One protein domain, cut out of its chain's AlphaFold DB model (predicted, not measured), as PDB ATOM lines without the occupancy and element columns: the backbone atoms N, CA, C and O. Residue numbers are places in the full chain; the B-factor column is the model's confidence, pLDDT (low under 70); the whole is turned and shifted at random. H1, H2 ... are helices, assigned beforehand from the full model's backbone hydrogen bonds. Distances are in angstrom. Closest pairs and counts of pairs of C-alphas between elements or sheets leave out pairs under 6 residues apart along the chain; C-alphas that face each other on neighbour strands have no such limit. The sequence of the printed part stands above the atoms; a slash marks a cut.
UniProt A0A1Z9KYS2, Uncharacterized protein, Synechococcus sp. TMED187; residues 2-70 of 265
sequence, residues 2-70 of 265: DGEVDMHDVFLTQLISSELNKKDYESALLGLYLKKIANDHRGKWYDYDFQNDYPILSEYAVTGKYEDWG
ATOM      1  N   ASP A   2      20.865  -6.941 266.572       34.59
ATOM      2  CA  ASP A   2      21.805  -6.801 267.695       34.59
ATOM      3  C   ASP A   2      23.000  -6.001 267.154       34.59
ATOM      4  O   ASP A   2      23.941  -6.523 266.555       34.59
ATOM      5  N   GLY A   3      22.859  -4.687 267.280       42.88
ATOM      6  CA  GLY A   3      23.787  -3.621 266.903       42.88
ATOM      7  C   GLY A   3      23.306  -2.307 267.519       42.88
ATOM      8  O   GLY A   3      23.506  -1.240 266.937       42.88
ATOM      9  N   GLU A   4      22.580  -2.424 268.637       52.66
ATOM     10  CA  GLU A   4      21.990  -1.310 269.354       52.66
ATOM     11  C   GLU A   4      23.124  -0.496 269.964       52.66
ATOM     12  O   GLU A   4      23.977  -0.997 270.703       52.66
ATOM     13  N   VAL A   5      23.177   0.758 269.534       56.50
ATOM     14  CA  VAL A   5      24.065   1.755 270.107       56.50
ATOM     15  C   VAL A   5      23.463   2.136 271.440       56.50
ATOM     16  O   VAL A   5      22.291   2.518 271.495       56.50
ATOM     17  N   ASP A   6      24.261   2.009 272.491       54.91
ATOM     18  CA  ASP A   6      23.859   2.469 273.805       54.91
ATOM     19  C   ASP A   6      23.801   4.003 273.784       54.91
ATOM     20  O   ASP A   6      24.829   4.679 273.770       54.91
ATOM     21  N   MET A   7      22.580   4.532 273.684       56.47
ATOM     22  CA  MET A   7      22.269   5.956 273.845       56.47
ATOM     23  C   MET A   7      21.657   6.233 275.226       56.47
ATOM     24  O   MET A   7      21.095   7.313 275.440       56.47
ATOM     25  N   HIS A   8      21.682   5.259 276.144       47.44
ATOM     26  CA  HIS A   8      21.235   5.489 277.506       47.44
ATOM     27  C   HIS A   8      22.194   6.496 278.153       47.44
ATOM     28  O   HIS A   8      23.397   6.469 277.918       47.44
ATOM     29  N   ASP A   9      21.635   7.429 278.916       53.09
ATOM     30  CA  ASP A   9      22.358   8.464 279.661       53.09
ATOM     31  C   ASP A   9      22.741   9.774 278.927       53.09
ATOM     32  O   ASP A   9      23.613  10.515 279.383       53.09
ATOM     33  N   VAL A  10      22.034  10.159 277.852       54.72
ATOM     34  CA  VAL A  10      22.068  11.560 277.376       54.72
ATOM     35  C   VAL A  10      21.153  12.427 278.247       54.72
ATOM     36  O   VAL A  10      19.929  12.381 278.117       54.72
ATOM     37  N   PHE A  11      21.745  13.255 279.107       58.12
ATOM     38  CA  PHE A  11      21.023  14.175 279.989       58.12
ATOM     39  C   PHE A  11      21.360  15.634 279.673       58.12
ATOM     40  O   PHE A  11      22.518  15.986 279.460       58.12
ATOM     41  N   LEU A  12      20.345  16.502 279.680       61.38
ATOM     42  CA  LEU A  12      20.549  17.946 279.780       61.38
ATOM     43  C   LEU A  12      20.439  18.327 281.257       61.38
ATOM     44  O   LEU A  12      19.337  18.464 281.787       61.38
ATOM     45  N   THR A  13      21.582  18.448 281.925       69.12
ATOM     46  CA  THR A  13      21.626  18.670 283.374       69.12
ATOM     47  C   THR A  13      21.642  20.166 283.688       69.12
ATOM     48  O   THR A  13      22.552  20.891 283.285       69.12
ATOM     49  N   GLN A  14      20.640  20.643 284.429       76.56
ATOM     50  CA  GLN A  14      20.620  22.008 284.952       76.56
ATOM     51  C   GLN A  14      21.544  22.105 286.170       76.56
ATOM     52  O   GLN A  14      21.240  21.550 287.222       76.56
ATOM     53  N   LEU A  15      22.656  22.828 286.033       82.44
ATOM     54  CA  LEU A  15      23.648  22.959 287.107       82.44
ATOM     55  C   LEU A  15      23.247  23.984 288.171       82.44
ATOM     56  O   LEU A  15      23.532  23.804 289.349       82.44
ATOM     57  N   ILE A  16      22.599  25.070 287.752       88.75
ATOM     58  CA  ILE A  16      22.115  26.146 288.616       88.75
ATOM     59  C   ILE A  16      20.995  26.908 287.900       88.75
ATOM     60  O   ILE A  16      21.000  27.013 286.675       88.75
ATOM     61  N   SER A  17      20.031  27.440 288.652       89.75
ATOM     62  CA  SER A  17      19.001  28.356 288.144       89.75
ATOM     63  C   SER A  17      18.602  29.342 289.232       89.75
ATOM     64  O   SER A  17      18.538  28.974 290.402       89.75
ATOM     65  N   SER A  18      18.281  30.576 288.844       88.94
ATOM     66  CA  SER A  18      17.715  31.593 289.740       88.94
ATOM     67  C   SER A  18      16.335  31.225 290.293       88.94
ATOM     68  O   SER A  18      15.853  31.885 291.205       88.94
ATOM     69  N   GLU A  19      15.692  30.195 289.741       93.00
ATOM     70  CA  GLU A  19      14.398  29.677 290.201       93.00
ATOM     71  C   GLU A  19      14.528  28.709 291.389       93.00
ATOM     72  O   GLU A  19      13.525  28.344 292.004       93.00
ATOM     73  N   LEU A  20      15.751  28.279 291.728       92.50
ATOM     74  CA  LEU A  20      15.995  27.433 292.895       92.50
ATOM     75  C   LEU A  20      15.703  28.203 294.188       92.50
ATOM     76  O   LEU A  20      15.980  29.397 294.306       92.50
ATOM     77  N   ASN A  21      15.201  27.498 295.206       95.75
ATOM     78  CA  ASN A  21      15.129  28.082 296.542       95.75
ATOM     79  C   ASN A  21      16.546  28.390 297.062       95.75
ATOM     80  O   ASN A  21      17.531  27.810 296.607       95.75
ATOM     81  N   LYS A  22      16.650  29.287 298.050       94.12
ATOM     82  CA  LYS A  22      17.943  29.776 298.556       94.12
ATOM     83  C   LYS A  22      18.916  28.650 298.931       94.12
ATOM     84  O   LYS A  22      20.084  28.721 298.568       94.12
ATOM     85  N   LYS A  23      18.438  27.617 299.630       96.12
ATOM     86  CA  LYS A  23      19.277  26.504 300.095       96.12
ATOM     87  C   LYS A  23      19.845  25.702 298.921       96.12
ATOM     88  O   LYS A  23      21.039  25.401 298.903       96.12
ATOM     89  N   ASP A  24      19.003  25.370 297.948       93.19
ATOM     90  CA  ASP A  24      19.414  24.599 296.773       93.19
ATOM     91  C   ASP A  24      20.299  25.434 295.840       93.19
ATOM     92  O   ASP A  24      21.274  24.921 295.295       93.19
ATOM     93  N   TYR A  25      20.032  26.738 295.726       93.94
ATOM     94  CA  TYR A  25      20.867  27.682 294.985       93.94
ATOM     95  C   TYR A  25      22.277  27.802 295.587       93.94
ATOM     96  O   TYR A  25      23.269  27.688 294.869       93.94
ATOM     97  N   GLU A  26      22.384  27.985 296.907       94.88
ATOM     98  CA  GLU A  26      23.670  28.035 297.618       94.88
ATOM     99  C   GLU A  26      24.430  26.701 297.517       94.88
ATOM    100  O   GLU A  26      25.645  26.697 297.311       94.88
ATOM    101  N   SER A  27      23.719  25.570 297.579       90.88
ATOM    102  CA  SER A  27      24.320  24.239 297.404       90.88
ATOM    103  C   SER A  27      24.847  24.031 295.979       90.88
ATOM    104  O   SER A  27      25.963  23.542 295.797       90.88
ATOM    105  N   ALA A  28      24.083  24.450 294.966       89.19
ATOM    106  CA  ALA A  28      24.498  24.416 293.565       89.19
ATOM    107  C   ALA A  28      25.723  25.309 293.308       89.19
ATOM    108  O   ALA A  28      26.678  24.879 292.656       89.19
ATOM    109  N   LEU A  29      25.745  26.524 293.874       91.75
ATOM    110  CA  LEU A  29      26.904  27.422 293.813       91.75
ATOM    111  C   LEU A  29      28.150  26.799 294.443       91.75
ATOM    112  O   LEU A  29      29.228  26.863 293.850       91.75
ATOM    113  N   LEU A  30      28.013  26.181 295.619       90.75
ATOM    114  CA  LEU A  30      29.121  25.488 296.272       90.75
ATOM    115  C   LEU A  30      29.643  24.339 295.398       90.75
ATOM    116  O   LEU A  30      30.851  24.224 295.205       90.75
ATOM    117  N   GLY A  31      28.753  23.531 294.817       87.44
ATOM    118  CA  GLY A  31      29.130  22.456 293.895       87.44
ATOM    119  C   GLY A  31      29.898  22.963 292.668       87.44
ATOM    120  O   GLY A  31      30.930  22.398 292.304       87.44
ATOM    121  N   LEU A  32      29.451  24.069 292.063       88.31
ATOM    122  CA  LEU A  32      30.153  24.721 290.951       88.31
ATOM    123  C   LEU A  32      31.528  25.265 291.365       88.31
ATOM    124  O   LEU A  32      32.504  25.114 290.627       88.31
ATOM    125  N   TYR A  33      31.632  25.858 292.555       89.00
ATOM    126  CA  TYR A  33      32.899  26.348 293.095       89.00
ATOM    127  C   TYR A  33      33.905  25.213 293.332       89.00
ATOM    128  O   TYR A  33      35.068  25.318 292.935       89.00
ATOM    129  N   LEU A  34      33.456  24.095 293.909       87.75
ATOM    130  CA  LEU A  34      34.289  22.910 294.110       87.75
ATOM    131  C   LEU A  34      34.763  22.311 292.778       87.75
ATOM    132  O   LEU A  34      35.930  21.949 292.659       87.75
ATOM    133  N   LYS A  35      33.909  22.281 291.746       85.25
ATOM    134  CA  LYS A  35      34.308  21.858 290.391       85.25
ATOM    135  C   LYS A  35      35.362  22.763 289.774       85.25
ATOM    136  O   LYS A  35      36.318  22.265 289.188       85.25
ATOM    137  N   LYS A  36      35.230  24.083 289.936       85.94
ATOM    138  CA  LYS A  36      36.253  25.043 289.502       85.94
ATOM    139  C   LYS A  36      37.606  24.715 290.141       85.94
ATOM    140  O   LYS A  36      38.605  24.656 289.432       85.94
ATOM    141  N   ILE A  37      37.634  24.453 291.451       84.88
ATOM    142  CA  ILE A  37      38.864  24.061 292.161       84.88
ATOM    143  C   ILE A  37      39.408  22.729 291.627       84.88
ATOM    144  O   ILE A  37      40.594  22.626 291.328       84.88
ATOM    145  N   ALA A  38      38.553  21.717 291.474       83.00
ATOM    146  CA  ALA A  38      38.970  20.405 290.986       83.00
ATOM    147  C   ALA A  38      39.565  20.469 289.566       83.00
ATOM    148  O   ALA A  38      40.568  19.812 289.284       83.00
ATOM    149  N   ASN A  39      39.007  21.311 288.690       80.12
ATOM    150  CA  ASN A  39      39.559  21.548 287.358       80.12
ATOM    151  C   ASN A  39      40.929  22.251 287.421       80.12
ATOM    152  O   ASN A  39      41.865  21.833 286.741       80.12
ATOM    153  N   ASP A  40      41.099  23.244 288.306       80.81
ATOM    154  CA  ASP A  40      42.401  23.892 288.544       80.81
ATOM    155  C   ASP A  40      43.470  22.891 289.042       80.81
ATOM    156  O   ASP A  40      44.669  23.070 288.806       80.81
ATOM    157  N   HIS A  41      43.051  21.820 289.724       82.00
ATOM    158  CA  HIS A  41      43.930  20.758 290.222       82.00
ATOM    159  C   HIS A  41      44.233  19.663 289.187       82.00
ATOM    160  O   HIS A  41      45.167  18.886 289.386       82.00
ATOM    161  N   ARG A  42      43.499  19.592 288.066       73.56
ATOM    162  CA  ARG A  42      43.583  18.497 287.076       73.56
ATOM    163  C   ARG A  42      44.983  18.283 286.486       73.56
ATOM    164  O   ARG A  42      45.297  17.175 286.065       73.56
ATOM    165  N   GLY A  43      45.839  19.304 286.478       71.00
ATOM    166  CA  GLY A  43      47.241  19.208 286.044       71.00
ATOM    167  C   GLY A  43      48.265  18.994 287.168       71.00
ATOM    168  O   GLY A  43      49.447  18.843 286.880       71.00
ATOM    169  N   LYS A  44      47.839  18.994 288.435       75.62
ATOM    170  CA  LYS A  44      48.716  19.065 289.619       75.62
ATOM    171  C   LYS A  44      48.858  17.743 290.373       75.62
ATOM    172  O   LYS A  44      49.485  17.684 291.423       75.62
ATOM    173  N   TRP A  45      48.335  16.658 289.806       68.81
ATOM    174  CA  TRP A  45      48.404  15.307 290.376       68.81
ATOM    175  C   TRP A  45      49.825  14.791 290.628       68.81
ATOM    176  O   TRP A  45      49.996  13.856 291.403       68.81
ATOM    177  N   TYR A  46      50.833  15.392 289.993       70.50
ATOM    178  CA  TYR A  46      52.250  15.050 290.162       70.50
ATOM    179  C   TYR A  46      53.087  16.205 290.734       70.50
ATOM    180  O   TYR A  46      54.307  16.098 290.805       70.50
ATOM    181  N   ASP A  47      52.451  17.313 291.126       76.44
ATOM    182  CA  ASP A  47      53.115  18.477 291.718       76.44
ATOM    183  C   ASP A  47      53.221  18.280 293.235       76.44
ATOM    184  O   ASP A  47      52.245  18.475 293.955       76.44
ATOM    185  N   TYR A  48      54.387  17.817 293.697       68.12
ATOM    186  CA  TYR A  48      54.626  17.410 295.087       68.12
ATOM    187  C   TYR A  48      54.481  18.568 296.084       68.12
ATOM    188  O   TYR A  48      53.925  18.375 297.164       68.12
ATOM    189  N   ASP A  49      54.916  19.773 295.710       73.00
ATOM    190  CA  ASP A  49      54.807  20.961 296.562       73.00
ATOM    191  C   ASP A  49      53.335  21.359 296.731       73.00
ATOM    192  O   ASP A  49      52.881  21.644 297.839       73.00
ATOM    193  N   PHE A  50      52.544  21.255 295.659       73.56
ATOM    194  CA  PHE A  50      51.111  21.536 295.714       73.56
ATOM    195  C   PHE A  50      50.328  20.566 296.617       73.56
ATOM    196  O   PHE A  50      49.389  20.997 297.289       73.56
ATOM    197  N   GLN A  51      50.696  19.276 296.666       69.12
ATOM    198  CA  GLN A  51      49.977  18.284 297.496       69.12
ATOM    199  C   GLN A  51      50.243  18.451 298.993       69.12
ATOM    200  O   GLN A  51      49.426  18.013 299.802       69.12
ATOM    201  N   ASN A  52      51.378  19.054 299.365       71.31
ATOM    202  CA  ASN A  52      51.728  19.296 300.765       71.31
ATOM    203  C   ASN A  52      50.934  20.466 301.360       71.31
ATOM    204  O   ASN A  52      50.565  20.416 302.532       71.31
ATOM    205  N   ASP A  53      50.630  21.481 300.548       75.62
ATOM    206  CA  ASP A  53      49.921  22.681 301.001       75.62
ATOM    207  C   ASP A  53      48.390  22.569 300.865       75.62
ATOM    208  O   ASP A  53      47.659  23.234 301.603       75.62
ATOM    209  N   TYR A  54      47.882  21.730 299.947       71.31
ATOM    210  CA  TYR A  54      46.445  21.616 299.669       71.31
ATOM    211  C   TYR A  54      45.987  20.174 299.391       71.31
ATOM    212  O   TYR A  54      46.597  19.475 298.580       71.31
ATOM    213  N   PRO A  55      44.844  19.728 299.955       72.00
ATOM    214  CA  PRO A  55      44.245  18.459 299.561       72.00
ATOM    215  C   PRO A  55      43.784  18.520 298.095       72.00
ATOM    216  O   PRO A  55      42.966  19.365 297.715       72.00
ATOM    217  N   ILE A  56      44.285  17.603 297.260       74.25
ATOM    218  CA  ILE A  56      43.861  17.499 295.859       74.25
ATOM    219  C   ILE A  56      42.410  17.024 295.802       74.25
ATOM    220  O   ILE A  56      42.084  15.873 296.086       74.25
ATOM    221  N   LEU A  57      41.531  17.921 295.371       76.69
ATOM    222  CA  LEU A  57      40.169  17.583 294.982       76.69
ATOM    223  C   LEU A  57      40.135  17.014 293.555       76.69
ATOM    224  O   LEU A  57      40.427  17.721 292.593       76.69
ATOM    225  N   SER A  58      39.778  15.736 293.425       76.62
ATOM    226  CA  SER A  58      39.573  15.083 292.126       76.62
ATOM    227  C   SER A  58      38.279  15.559 291.466       76.62
ATOM    228  O   SER A  58      37.242  15.617 292.125       76.62
ATOM    229  N   GLU A  59      38.307  15.807 290.154       74.44
ATOM    230  CA  GLU A  59      37.107  16.102 289.353       74.44
ATOM    231  C   GLU A  59      36.050  14.995 289.503       74.44
ATOM    232  O   GLU A  59      34.873  15.291 289.693       74.44
ATOM    233  N   TYR A  60      36.474  13.729 289.562       73.81
ATOM    234  CA  TYR A  60      35.586  12.577 289.765       73.81
ATOM    235  C   TYR A  60      34.944  12.522 291.160       73.81
ATOM    236  O   TYR A  60      33.945  11.836 291.342       73.81
ATOM    237  N   ALA A  61      35.506  13.217 292.156       76.69
ATOM    238  CA  ALA A  61      34.944  13.251 293.509       76.69
ATOM    239  C   ALA A  61      33.799  14.268 293.649       76.69
ATOM    240  O   ALA A  61      32.994  14.161 294.572       76.69
ATOM    241  N   VAL A  62      33.734  15.259 292.755       79.75
ATOM    242  CA  VAL A  62      32.760  16.366 292.811       79.75
ATOM    243  C   VAL A  62      31.795  16.391 291.633       79.75
ATOM    244  O   VAL A  62      30.771  17.074 291.681       79.75
ATOM    245  N   THR A  63      32.110  15.661 290.568       76.56
ATOM    246  CA  THR A  63      31.273  15.563 289.379       76.56
ATOM    247  C   THR A  63      30.243  14.464 289.584       76.56
ATOM    248  O   THR A  63      30.584  13.300 289.788       76.56
ATOM    249  N   GLY A  64      28.961  14.839 289.587       73.69
ATOM    250  CA  GLY A  64      27.873  13.872 289.678       73.69
ATOM    251  C   GLY A  64      27.846  12.965 288.449       73.69
ATOM    252  O   GLY A  64      28.233  13.385 287.365       73.69
ATOM    253  N   LYS A  65      27.325  11.740 288.587       70.38
ATOM    254  CA  LYS A  65      27.231  10.758 287.487       70.38
ATOM    255  C   LYS A  65      26.622  11.341 286.198       70.38
ATOM    256  O   LYS A  65      27.075  11.032 285.107       70.38
ATOM    257  N   TYR A  66      25.598  12.184 286.330       68.69
ATOM    258  CA  TYR A  66      24.883  12.814 285.207       68.69
ATOM    259  C   TYR A  66      25.565  14.079 284.665       68.69
ATOM    260  O   TYR A  66      25.048  14.744 283.770       68.69
ATOM    261  N   GLU A  67      26.702  14.438 285.251       67.69
ATOM    262  CA  GLU A  67      27.595  15.507 284.828       67.69
ATOM    263  C   GLU A  67      28.969  14.965 284.444       67.69
ATOM    264  O   GLU A  67      29.926  15.725 284.339       67.69
ATOM    265  N   ASP A  68      29.115  13.663 284.228       63.09
ATOM    266  CA  ASP A  68      30.302  13.157 283.553       63.09
ATOM    267  C   ASP A  68      30.158  13.520 282.063       63.09
ATOM    268  O   ASP A  68      29.780  12.708 281.216       63.09
ATOM    269  N   TRP A  69      30.290  14.822 281.764       58.91
ATOM    270  CA  TRP A  69      30.168  15.383 280.424       58.91
ATOM    271  C   TRP A  69      31.335  14.823 279.613       58.91
ATOM    272  O   TRP A  69      32.456  15.333 279.637       58.91
ATOM    273  N   GLY A  70      31.063  13.746 278.878       60.38
ATOM    274  CA  GLY A  70      31.902  13.326 277.771       60.38
ATOM    275  C   GLY A  70      32.017  14.432 276.714       60.38
ATOM    276  O   GLY A  70      31.393  15.489 276.776       60.38
TER     277      GLY A  70
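This is residues 2 to 70 of the 265 residues of an uncharacterized protein of Synechococcus sp. TMED187 (UniProt A0A1Z9KYS2). The printed part is a flat, open V: one arm is a long stretch without a named element, residues 2 to 21, and the other is the long helix H1, which runs back from the point of the V. Beyond the far end of H1 the chain makes a loop holding the short helix H2, then folds back so that the very short H3 packs on the second half of H1, and the last residues run on into the space between the two arms. Residues 2 to 8 stick out at the free end of the first arm. The printed part has 69 residues with three named helices, in the order H1, H2, H3, and no named strand; the class is all helix, though under half of the residues, 30 of 69, are in named elements. The whole is only just loose, close to extended, with a radius of gyration of the C-alphas of 16.1 A and spans of 50 by 42 by 12 A.

The printed part begins at Asp 2, whose C-alpha is at (21.805, -6.801, 267.695), and residues 2 to 21 form no named element. H1 is residues 22 to 41, 28.7 A from first to last C-alpha, from C-alpha 22 at (17.943, 29.776, 298.556) to C-alpha 41 at (43.930, 20.758, 290.222). H2 is residues 48 to 53, 9.2 A long. H3 is residues 59 to 62, 5.6 A long, and ends with C-alpha 62 at (32.760, 16.366, 292.811).

H1 touches H3 with residues 31 to 39 alone, and their closest C-alphas, those of Ala 38 and Glu 59, are 5.0 A apart. The centres of H1 and H3 are 11.3 A apart. H2 touches no helix: H1 and H2 are apart, and H2 and H3 are apart. In H1 every O i to N i+4 pair is within hydrogen-bond range, and in H2 1 of 2 is; H3, with four residues, is too short for such a pair, and its one O i to N i+3 pair is within range.

The two C-alphas farthest apart are those of Asp 2 and Asp 53, 52.6 A, while those of the first and last printed residues, Asp 2 and Gly 70, are 24.7 A apart. The printed part has no cut. The link from H1 to H2, six residues, is short, and the link from H2 to H3, five residues, is tight. The mean pLDDT of the printed part is 75.4; it is under 70 in 20 residues, namely residues 2 to 13, 45, 48, 51 and 66 to 70.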